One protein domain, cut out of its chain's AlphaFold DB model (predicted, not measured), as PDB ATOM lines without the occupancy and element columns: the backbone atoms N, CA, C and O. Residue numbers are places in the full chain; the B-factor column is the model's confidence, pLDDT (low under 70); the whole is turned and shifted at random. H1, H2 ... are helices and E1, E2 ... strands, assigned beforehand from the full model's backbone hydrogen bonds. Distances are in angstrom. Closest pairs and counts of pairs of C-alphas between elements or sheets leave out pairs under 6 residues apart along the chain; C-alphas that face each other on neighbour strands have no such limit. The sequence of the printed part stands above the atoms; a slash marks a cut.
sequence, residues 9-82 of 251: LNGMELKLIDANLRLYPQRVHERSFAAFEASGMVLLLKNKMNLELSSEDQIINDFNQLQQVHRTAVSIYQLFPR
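This is residues 9 to 82 of the 251 residues of the protein "DNA-directed RNA polymerase-like protein" of Perkinsela sp. CCAP 1560/4 (UniProt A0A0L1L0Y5). A strongly twisted four-stranded sheet has H2 across one face and H1 beside its strands; the link of residues 47 to 62 loops past E3's end and folds back to it. The printed part has 74 residues, in order E1 E2 H1 E3 H2 E4, class mixed; the mixed sheet runs E2 E1 E4 E3. It is compact, radius of gyration of the C-alphas 11.5 A, spanning 30 by 25 by 21 A.

Find C-alpha 9 at (308.226, 235.895, 153.097); E1 runs 19.2 A to residue 17, bending by 64 degrees at residue 12. Then come E2, residues 23 to 29, 18.3 A; H1, 30 to 38, 12.2 A; E3, 41 to 46, 15.5 A; H2, 63 to 72, 14.7 A; and E4, 76 to 81, 16.6 A, ending at (310.030, 237.997, 130.127).

In the antiparallel hairpin E1 and E2, find N 14 and O 26 within hydrogen-bond range, 2.8 A. E1 and E4 are parallel, N 17 to O 77 2.8 A; E4 and E3 antiparallel, N 44 to O 78 2.9 A. E2, H1 and E3 form a split strand-helix-strand unit, two strands joined through a helix along the chain, with E1 and E4 between them in the sheet; its crossover is right-handed. H1 stands at the sheet's level, height 0.9 A. H2, height 8.5 A, lies only just over E1, with 3 C-alphas, across at 79 degrees on the local plane; their closest C-alphas, Leu 9 and Gln 67, are 7.2 A apart. Every O i to N i+4 pair is within range in H1, 5 of 6 in H2.

The printed part has no cut; its farthest C-alphas, Asn 10 and Glu 52, are 31.7 A apart. The link E3 to H2 is long. Look for pLDDT under 70 at residues 9 to 12, 47 to 57 and 71 to 74.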
ATOM      1  N   LEU A   9     307.450 234.822 152.491       61.28
ATOM      2  CA  LEU A   9     308.226 235.895 153.097       61.28
ATOM      3  C   LEU A   9     307.272 236.613 154.063       61.28
ATOM      4  O   LEU A   9     306.387 237.337 153.610       61.28
ATOM      5  N   ASN A  10     307.357 236.324 155.364       53.97
ATOM      6  CA  ASN A  10     306.453 236.874 156.377       53.97
ATOM      7  C   ASN A  10     306.374 238.405 156.242       53.97
ATOM      8  O   ASN A  10     307.309 239.111 156.603       53.97
ATOM      9  N   GLY A  11     305.258 238.910 155.705       57.25
ATOM     10  CA  GLY A  11     304.951 240.341 155.650       57.25
ATOM     11  C   GLY A  11     305.736 241.192 154.642       57.25
ATOM     12  O   GLY A  11     305.658 242.411 154.744       57.25
ATOM     13  N   MET A  12     306.464 240.618 153.677       60.88
ATOM     14  CA  MET A  12     307.252 241.416 152.720       60.88
ATOM     15  C   MET A  12     306.454 241.771 151.458       60.88
ATOM     16  O   MET A  12     306.010 240.909 150.699       60.88
ATOM     17  N   GLU A  13     306.279 243.070 151.243       74.38
ATOM     18  CA  GLU A  13     305.671 243.667 150.056       74.38
ATOM     19  C   GLU A  13     306.788 244.053 149.074       74.38
ATOM     20  O   GLU A  13     307.615 244.924 149.360       74.38
ATOM     21  N   LEU A  14     306.856 243.381 147.921       79.81
ATOM     22  CA  LEU A  14     307.783 243.759 146.855       79.81
ATOM     23  C   LEU A  14     307.249 244.994 146.135       79.81
ATOM     24  O   LEU A  14     306.061 245.075 145.839       79.81
ATOM     25  N   LYS A  15     308.134 245.924 145.773       82.44
ATOM     26  CA  LYS A  15     307.791 247.030 144.872       82.44
ATOM     27  C   LYS A  15     308.108 246.596 143.453       82.44
ATOM     28  O   LYS A  15     309.271 246.605 143.059       82.44
ATOM     29  N   LEU A  16     307.091 246.173 142.713       84.50
ATOM     30  CA  LEU A  16     307.232 245.839 141.302       84.50
ATOM     31  C   LEU A  16     307.062 247.096 140.454       84.50
ATOM     32  O   LEU A  16     306.236 247.942 140.775       84.50
ATOM     33  N   ILE A  17     307.822 247.213 139.375       84.00
ATOM     34  CA  ILE A  17     307.641 248.240 138.358       84.00
ATOM     35  C   ILE A  17     307.203 247.588 137.048       84.00
ATOM     36  O   ILE A  17     307.778 246.578 136.628       84.00
ATOM     37  N   ASP A  18     306.163 248.140 136.424       79.00
ATOM     38  CA  ASP A  18     305.736 247.717 135.089       79.00
ATOM     39  C   ASP A  18     306.545 248.414 133.980       79.00
ATOM     40  O   ASP A  18     307.419 249.251 134.222       79.00
ATOM     41  N   ALA A  19     306.248 248.064 132.728       72.12
ATOM     42  CA  ALA A  19     306.885 248.669 131.560       72.12
ATOM     43  C   ALA A  19     306.606 250.182 131.412       72.12
ATOM     44  O   ALA A  19     307.361 250.868 130.731       72.12
ATOM     45  N   ASN A  20     305.561 250.703 132.062       77.00
ATOM     46  CA  ASN A  20     305.181 252.118 132.074       77.00
ATOM     47  C   ASN A  20     305.702 252.856 133.314       77.00
ATOM     48  O   ASN A  20     305.256 253.965 133.610       77.00
ATOM     49  N   LEU A  21     306.628 252.241 134.050       75.56
ATOM     50  CA  LEU A  21     307.245 252.789 135.252       75.56
ATOM     51  C   LEU A  21     306.293 252.976 136.435       75.56
ATOM     52  O   LEU A  21     306.609 253.688 137.391       75.56
ATOM     53  N   ARG A  22     305.132 252.321 136.405       82.31
ATOM     54  CA  ARG A  22     304.188 252.356 137.519       82.31
ATOM     55  C   ARG A  22     304.610 251.352 138.574       82.31
ATOM     56  O   ARG A  22     304.938 250.209 138.260       82.31
ATOM     57  N   LEU A  23     304.600 251.808 139.822       85.12
ATOM     58  CA  LEU A  23     304.962 250.999 140.975       85.12
ATOM     59  C   LEU A  23     303.733 250.314 141.554       85.12
ATOM     60  O   LEU A  23     302.748 250.976 141.877       85.12
ATOM     61  N   TYR A  24     303.842 249.007 141.748       85.12
ATOM     62  CA  TYR A  24     302.819 248.187 142.370       85.12
ATOM     63  C   TYR A  24     303.413 247.465 143.573       85.12
ATOM     64  O   TYR A  24     304.389 246.719 143.427       85.12
ATOM     65  N   PRO A  25     302.847 247.667 144.767       83.12
ATOM     66  CA  PRO A  25     303.113 246.769 145.867       83.12
ATOM     67  C   PRO A  25     302.538 245.383 145.553       83.12
ATOM     68  O   PRO A  25     301.359 245.252 145.232       83.12
ATOM     69  N   GLN A  26     303.357 244.344 145.662       81.69
ATOM     70  CA  GLN A  26     302.940 242.965 145.447       81.69
ATOM     71  C   GLN A  26     303.430 242.088 146.595       81.69
ATOM     72  O   GLN A  26     304.629 241.984 146.858       81.69
ATOM     73  N   ARG A  27     302.505 241.369 147.236       78.06
ATOM     74  CA  ARG A  27     302.871 240.238 148.094       78.06
ATOM     75  C   ARG A  27     303.257 239.069 147.196       78.06
ATOM     76  O   ARG A  27     302.428 238.574 146.431       78.06
ATOM     77  N   VAL A  28     304.523 238.660 147.252       77.56
ATOM     78  CA  VAL A  28     305.036 237.527 146.475       77.56
ATOM     79  C   VAL A  28     305.305 236.360 147.411       77.56
ATOM     80  O   VAL A  28     306.167 236.415 148.286       77.56
ATOM     81  N   HIS A  29     304.543 235.290 147.206       80.06
ATOM     82  CA  HIS A  29     304.747 234.001 147.856       80.06
ATOM     83  C   HIS A  29     305.633 233.115 146.978       80.06
ATOM     84  O   HIS A  29     305.686 233.313 145.765       80.06
ATOM     85  N   GLU A  30     306.258 232.087 147.554       82.00
ATOM     86  CA  GLU A  30     307.051 231.112 146.789       82.00
ATOM     87  C   GLU A  30     306.260 230.526 145.610       82.00
ATOM     88  O   GLU A  30     306.748 230.473 144.485       82.00
ATOM     89  N   ARG A  31     304.982 230.187 145.831       81.44
ATOM     90  CA  ARG A  31     304.078 229.705 144.773       81.44
ATOM     91  C   ARG A  31     303.863 230.729 143.657       81.44
ATOM     92  O   ARG A  31     303.789 230.347 142.496       81.44
ATOM     93  N   SER A  32     303.758 232.014 143.996       81.12
ATOM     94  CA  SER A  32     303.634 233.093 143.006       81.12
ATOM     95  C   SER A  32     304.925 233.252 142.206       81.12
ATOM     96  O   SER A  32     304.871 233.450 140.998       81.12
ATOM     97  N   PHE A  33     306.080 233.108 142.859       83.25
ATOM     98  CA  PHE A  33     307.379 233.132 142.194       83.25
ATOM     99  C   PHE A  33     307.547 231.947 141.231       83.25
ATOM    100  O   PHE A  33     307.900 232.141 140.072       83.25
ATOM    101  N   ALA A  34     307.197 230.733 141.666       82.38
ATOM    102  CA  ALA A  34     307.181 229.551 140.802       82.38
ATOM    103  C   ALA A  34     306.215 229.716 139.614       82.38
ATOM    104  O   ALA A  34     306.509 229.270 138.508       82.38
ATOM    105  N   ALA A  35     305.080 230.399 139.811       84.31
ATOM    106  CA  ALA A  35     304.155 230.722 138.727       84.31
ATOM    107  C   ALA A  35     304.750 231.726 137.723       84.31
ATOM    108  O   ALA A  35     304.527 231.580 136.520       84.31
ATOM    109  N   PHE A  36     305.532 232.711 138.184       85.75
ATOM    110  CA  PHE A  36     306.295 233.588 137.291       85.75
ATOM    111  C   PHE A  36     307.286 232.780 136.460       85.75
ATOM    112  O   PHE A  36     307.273 232.903 135.240       85.75
ATOM    113  N   GLU A  37     308.066 231.898 137.085       79.81
ATOM    114  CA  GLU A  37     309.014 231.051 136.361       79.81
ATOM    115  C   GLU A  37     308.314 230.149 135.332       79.81
ATOM    116  O   GLU A  37     308.742 230.092 134.178       79.81
ATOM    117  N   ALA A  38     307.211 229.499 135.716       81.94
ATOM    118  CA  ALA A  38     306.402 228.677 134.816       81.94
ATOM    119  C   ALA A  38     305.821 229.485 133.643       81.94
ATOM    120  O   ALA A  38     305.677 228.960 132.541       81.94
ATOM    121  N   SER A  39     305.541 230.771 133.862       83.56
ATOM    122  CA  SER A  39     305.107 231.715 132.824       83.56
ATOM    123  C   SER A  39     306.274 232.288 132.014       83.56
ATOM    124  O   SER A  39     306.072 233.175 131.186       83.56
ATOM    125  N   GLY A  40     307.505 231.830 132.262       82.12
ATOM    126  CA  GLY A  40     308.701 232.364 131.632       82.12
ATOM    127  C   GLY A  40     308.959 233.817 132.018       82.12
ATOM    128  O   GLY A  40     309.339 234.602 131.163       82.12
ATOM    129  N   MET A  41     308.751 234.200 133.276       85.69
ATOM    130  CA  MET A  41     309.038 235.535 133.807       85.69
ATOM    131  C   MET A  41     310.115 235.452 134.895       85.69
ATOM    132  O   MET A  41     310.207 234.467 135.624       85.69
ATOM    133  N   VAL A  42     310.927 236.500 135.015       87.19
ATOM    134  CA  VAL A  42     311.943 236.666 136.068       87.19
ATOM    135  C   VAL A  42     311.851 238.061 136.676       87.19
ATOM    136  O   VAL A  42     311.279 238.970 136.072       87.19
ATOM    137  N   LEU A  43     312.433 238.248 137.859       86.69
ATOM    138  CA  LEU A  43     312.551 239.565 138.479       86.69
ATOM    139  C   LEU A  43     313.950 240.128 138.223       86.69
ATOM    140  O   LEU A  43     314.951 239.468 138.482       86.69
ATOM    141  N   LEU A  44     314.019 241.359 137.732       82.81
ATOM    142  CA  LEU A  44     315.254 242.133 137.652       82.81
ATOM    143  C   LEU A  44     315.262 243.147 138.786       82.81
ATOM    144  O   LEU A  44     314.335 243.947 138.901       82.81
ATOM    145  N   LEU A  45     316.290 243.122 139.629       81.69
ATOM    146  CA  LEU A  45     316.500 244.170 140.618       81.69
ATOM    147  C   LEU A  45     316.855 245.480 139.902       81.69
ATOM    148  O   LEU A  45     317.807 245.509 139.132       81.69
ATOM    149  N   LYS A  46     316.101 246.547 140.174       73.62
ATOM    150  CA  LYS A  46     316.282 247.894 139.626       73.62
ATOM    151  C   LYS A  46     316.602 248.863 140.759       73.62
ATOM    152  O   LYS A  46     315.794 249.052 141.673       73.62
ATOM    153  N   ASN A  47     317.754 249.527 140.683       63.88
ATOM    154  CA  ASN A  47     318.075 250.607 141.612       63.88
ATOM    155  C   ASN A  47     317.351 251.900 141.180       63.88
ATOM    156  O   ASN A  47     317.285 252.225 139.994       63.88
ATOM    157  N   LYS A  48     316.745 252.612 142.136       54.62
ATOM    158  CA  LYS A  48     315.593 253.522 141.943       54.62
ATOM    159  C   LYS A  48     315.781 254.736 141.011       54.62
ATOM    160  O   LYS A  48     314.808 255.462 140.831       54.62
ATOM    161  N   MET A  49     316.965 254.999 140.448       46.59
ATOM    162  CA  MET A  49     317.245 256.281 139.775       46.59
ATOM    163  C   MET A  49     317.840 256.243 138.366       46.59
ATOM    164  O   MET A  49     317.992 257.314 137.800       46.59
ATOM    165  N   ASN A  50     318.086 255.088 137.736       44.25
ATOM    166  CA  ASN A  50     318.494 255.072 136.324       44.25
ATOM    167  C   ASN A  50     317.682 254.050 135.518       44.25
ATOM    168  O   ASN A  50     317.691 252.839 135.755       44.25
ATOM    169  N   LEU A  51     316.909 254.574 134.566       50.00
ATOM    170  CA  LEU A  51     316.084 253.802 133.635       50.00
ATOM    171  C   LEU A  51     316.920 252.961 132.669       50.00
ATOM    172  O   LEU A  51     316.446 251.936 132.180       50.00
ATOM    173  N   GLU A  52     318.188 253.313 132.509       50.59
ATOM    174  CA  GLU A  52     319.191 252.491 131.859       50.59
ATOM    175  C   GLU A  52     319.666 251.423 132.834       50.59
ATOM    176  O   GLU A  52     319.966 251.697 133.997       50.59
ATOM    177  N   LEU A  53     319.628 250.181 132.374       52.62
ATOM    178  CA  LEU A  53     320.078 249.032 133.135       52.62
ATOM    179  C   LEU A  53     321.564 249.238 133.480       52.62
ATOM    180  O   LEU A  53     322.422 249.185 132.599       52.62
ATOM    181  N   SER A  54     321.843 249.608 134.727       47.12
ATOM    182  CA  SER A  54     323.170 250.037 135.181       47.12
ATOM    183  C   SER A  54     323.860 248.909 135.949       47.12
ATOM    184  O   SER A  54     323.282 247.850 136.178       47.12
ATOM    185  N   SER A  55     325.126 249.107 136.314       44.97
ATOM    186  CA  SER A  55     326.119 248.090 136.710       44.97
ATOM    187  C   SER A  55     325.787 247.164 137.900       44.97
ATOM    188  O   SER A  55     326.616 246.320 138.261       44.97
ATOM    189  N   GLU A  56     324.601 247.279 138.498       54.88
ATOM    190  CA  GLU A  56     324.136 246.491 139.647       54.88
ATOM    191  C   GLU A  56     322.818 245.740 139.403       54.88
ATOM    192  O   GLU A  56     322.207 245.245 140.349       54.88
ATOM    193  N   ASP A  57     322.374 245.603 138.151       63.97
ATOM    194  CA  ASP A  57     321.160 244.841 137.870       63.97
ATOM    195  C   ASP A  57     321.391 243.340 138.091       63.97
ATOM    196  O   ASP A  57     322.178 242.676 137.406       63.97
ATOM    197  N   GLN A  58     320.680 242.798 139.078       74.69
ATOM    198  CA  GLN A  58     320.715 241.388 139.433       74.69
ATOM    199  C   GLN A  58     319.458 240.689 138.913       74.69
ATOM    200  O   GLN A  58     318.334 241.079 139.233       74.69
ATOM    201  N   ILE A  59     319.650 239.626 138.130       80.88
ATOM    202  CA  ILE A  59     318.575 238.694 137.784       80.88
ATOM    203  C   ILE A  59     318.285 237.846 139.016       80.88
ATOM    204  O   ILE A  59     319.190 237.199 139.540       80.88
ATOM    205  N   ILE A  60     317.027 237.840 139.444       84.31
ATOM    206  CA  ILE A  60     316.527 237.004 140.527       84.31
ATOM    207  C   ILE A  60     315.673 235.907 139.921       84.31
ATOM    208  O   ILE A  60     314.630 236.166 139.310       84.31
ATOM    209  N   ASN A  61     316.153 234.680 140.071       78.94
ATOM    210  CA  ASN A  61     315.632 233.519 139.364       78.94
ATOM    211  C   ASN A  61     315.193 232.369 140.263       78.94
ATOM    212  O   ASN A  61     314.562 231.440 139.769       78.94
ATOM    213  N   ASP A  62     315.492 232.447 141.554       82.81
ATOM    214  CA  ASP A  62     315.023 231.510 142.554       82.81
ATOM    215  C   ASP A  62     314.519 232.258 143.793       82.81
ATOM    216  O   ASP A  62     314.895 233.402 144.084       82.81
ATOM    217  N   PHE A  63     313.620 231.603 144.524       84.19
ATOM    218  CA  PHE A  63     312.972 232.211 145.675       84.19
ATOM    219  C   PHE A  63     313.959 232.499 146.813       84.19
ATOM    220  O   PHE A  63     313.823 233.534 147.462       84.19
ATOM    221  N   ASN A  64     314.978 231.660 147.034       83.94
ATOM    222  CA  ASN A  64     315.969 231.861 148.097       83.94
ATOM    223  C   ASN A  64     316.818 233.108 147.835       83.94
ATOM    224  O   ASN A  64     317.048 233.903 148.748       83.94
ATOM    225  N   GLN A  65     317.226 233.320 146.584       81.50
ATOM    226  CA  GLN A  65     317.939 234.517 146.157       81.50
ATOM    227  C   GLN A  65     317.083 235.774 146.349       81.50
ATOM    228  O   GLN A  65     317.581 236.776 146.868       81.50
ATOM    229  N   LEU A  66     315.781 235.713 146.034       83.00
ATOM    230  CA  LEU A  66     314.850 236.803 146.341       83.00
ATOM    231  C   LEU A  66     314.837 237.117 147.843       83.00
ATOM    232  O   LEU A  66     314.922 238.287 148.214       83.00
ATOM    233  N   GLN A  67     314.771 236.098 148.712       81.50
ATOM    234  CA  GLN A  67     314.774 236.317 150.163       81.50
ATOM    235  C   GLN A  67     316.061 237.002 150.635       81.50
ATOM    236  O   GLN A  67     316.007 237.902 151.472       81.50
ATOM    237  N   GLN A  68     317.213 236.579 150.112       79.69
ATOM    238  CA  GLN A  68     318.514 237.135 150.485       79.69
ATOM    239  C   GLN A  68     318.641 238.602 150.070       79.69
ATOM    240  O   GLN A  68     319.009 239.434 150.895       79.69
ATOM    241  N   VAL A  69     318.290 238.923 148.822       76.75
ATOM    242  CA  VAL A  69     318.396 240.281 148.263       76.75
ATOM    243  C   VAL A  69     317.363 241.227 148.878       76.75
ATOM    244  O   VAL A  69     317.637 242.404 149.090       76.75
ATOM    245  N   HIS A  70     316.162 240.736 149.178       76.06
ATOM    246  CA  HIS A  70     315.120 241.564 149.779       76.06
ATOM    247  C   HIS A  70     315.421 241.913 151.243       76.06
ATOM    248  O   HIS A  70     315.141 243.024 151.680       76.06
ATOM    249  N   ARG A  71     316.023 240.992 152.012       69.19
ATOM    250  CA  ARG A  71     316.400 241.250 153.416       69.19
ATOM    251  C   ARG A  71     317.417 242.380 153.563       69.19
ATOM    252  O   ARG A  71     317.492 242.979 154.631       69.19
ATOM    253  N   THR A  72     318.198 242.650 152.524       64.88
ATOM    254  CA  THR A  72     319.312 243.599 152.565       64.88
ATOM    255  C   THR A  72     319.012 244.938 151.890       64.88
ATOM    256  O   THR A  72     319.777 245.877 152.101       64.88
ATOM    257  N   ALA A  73     317.924 245.080 151.121       61.88
ATOM    258  CA  ALA A  73     317.698 246.270 150.297       61.88
ATOM    259  C   ALA A  73     316.223 246.715 150.192       61.88
ATOM    260  O   ALA A  73     315.306 245.906 150.049       61.88
ATOM    261  N   VAL A  74     315.991 248.038 150.177       69.31
ATOM    262  CA  VAL A  74     314.696 248.664 149.817       69.31
ATOM    263  C   VAL A  74     314.566 248.680 148.291       69.31
ATOM    264  O   VAL A  74     314.704 249.708 147.630       69.31
ATOM    265  N   SER A  75     314.354 247.499 147.729       74.06
ATOM    266  CA  SER A  75     314.500 247.241 146.299       74.06
ATOM    267  C   SER A  75     313.227 247.491 145.490       74.06
ATOM    268  O   SER A  75     312.122 247.175 145.939       74.06
ATOM    269  N   ILE A  76     313.386 248.012 144.268       81.94
ATOM    270  CA  ILE A  76     312.374 247.909 143.209       81.94
ATOM    271  C   ILE A  76     312.757 246.743 142.307       81.94
ATOM    272  O   ILE A  76     313.919 246.598 141.944       81.94
ATOM    273  N   TYR A  77     311.776 245.950 141.897       84.25
ATOM    274  CA  TYR A  77     311.971 244.879 140.932       84.25
ATOM    275  C   TYR A  77     311.165 245.140 139.668       84.25
ATOM    276  O   TYR A  77     310.020 245.567 139.739       84.25
ATOM    277  N   GLN A  78     311.724 244.836 138.508       84.62
ATOM    278  CA  GLN A  78     311.000 244.800 137.246       84.62
ATOM    279  C   GLN A  78     310.662 243.351 136.903       84.62
ATOM    280  O   GLN A  78     311.549 242.497 136.875       84.62
ATOM    281  N   LEU A  79     309.387 243.069 136.627       85.62
ATOM    282  CA  LEU A  79     308.978 241.763 136.113       85.62
ATOM    283  C   LEU A  79     309.285 241.700 134.612       85.62
ATOM    284  O   LEU A  79     308.830 242.551 133.846       85.62
ATOM    285  N   PHE A  80     310.076 240.714 134.196       84.31
ATOM    286  CA  PHE A  80     310.681 240.680 132.868       84.31
ATOM    287  C   PHE A  80     310.499 239.312 132.173       84.31
ATOM    288  O   PHE A  80     310.766 238.287 132.803       84.31
ATOM    289  N   PRO A  81     310.114 239.253 130.879       83.75
ATOM    290  CA  PRO A  81     310.030 237.997 130.127       83.75
ATOM    291  C   PRO A  81     311.381 237.296 129.934       83.75
ATOM    292  O   PRO A  81     312.328 237.823 129.343       83.75
ATOM    293  N   ARG A  82     311.457 236.042 130.365       81.06
ATOM    294  CA  ARG A  82     312.550 235.099 130.128       81.06
ATOM    295  C   ARG A  82     312.513 234.639 128.667       81.06
ATOM    296  O   ARG A  82     312.045 233.557 128.334       81.06
TER     297      ARG A  82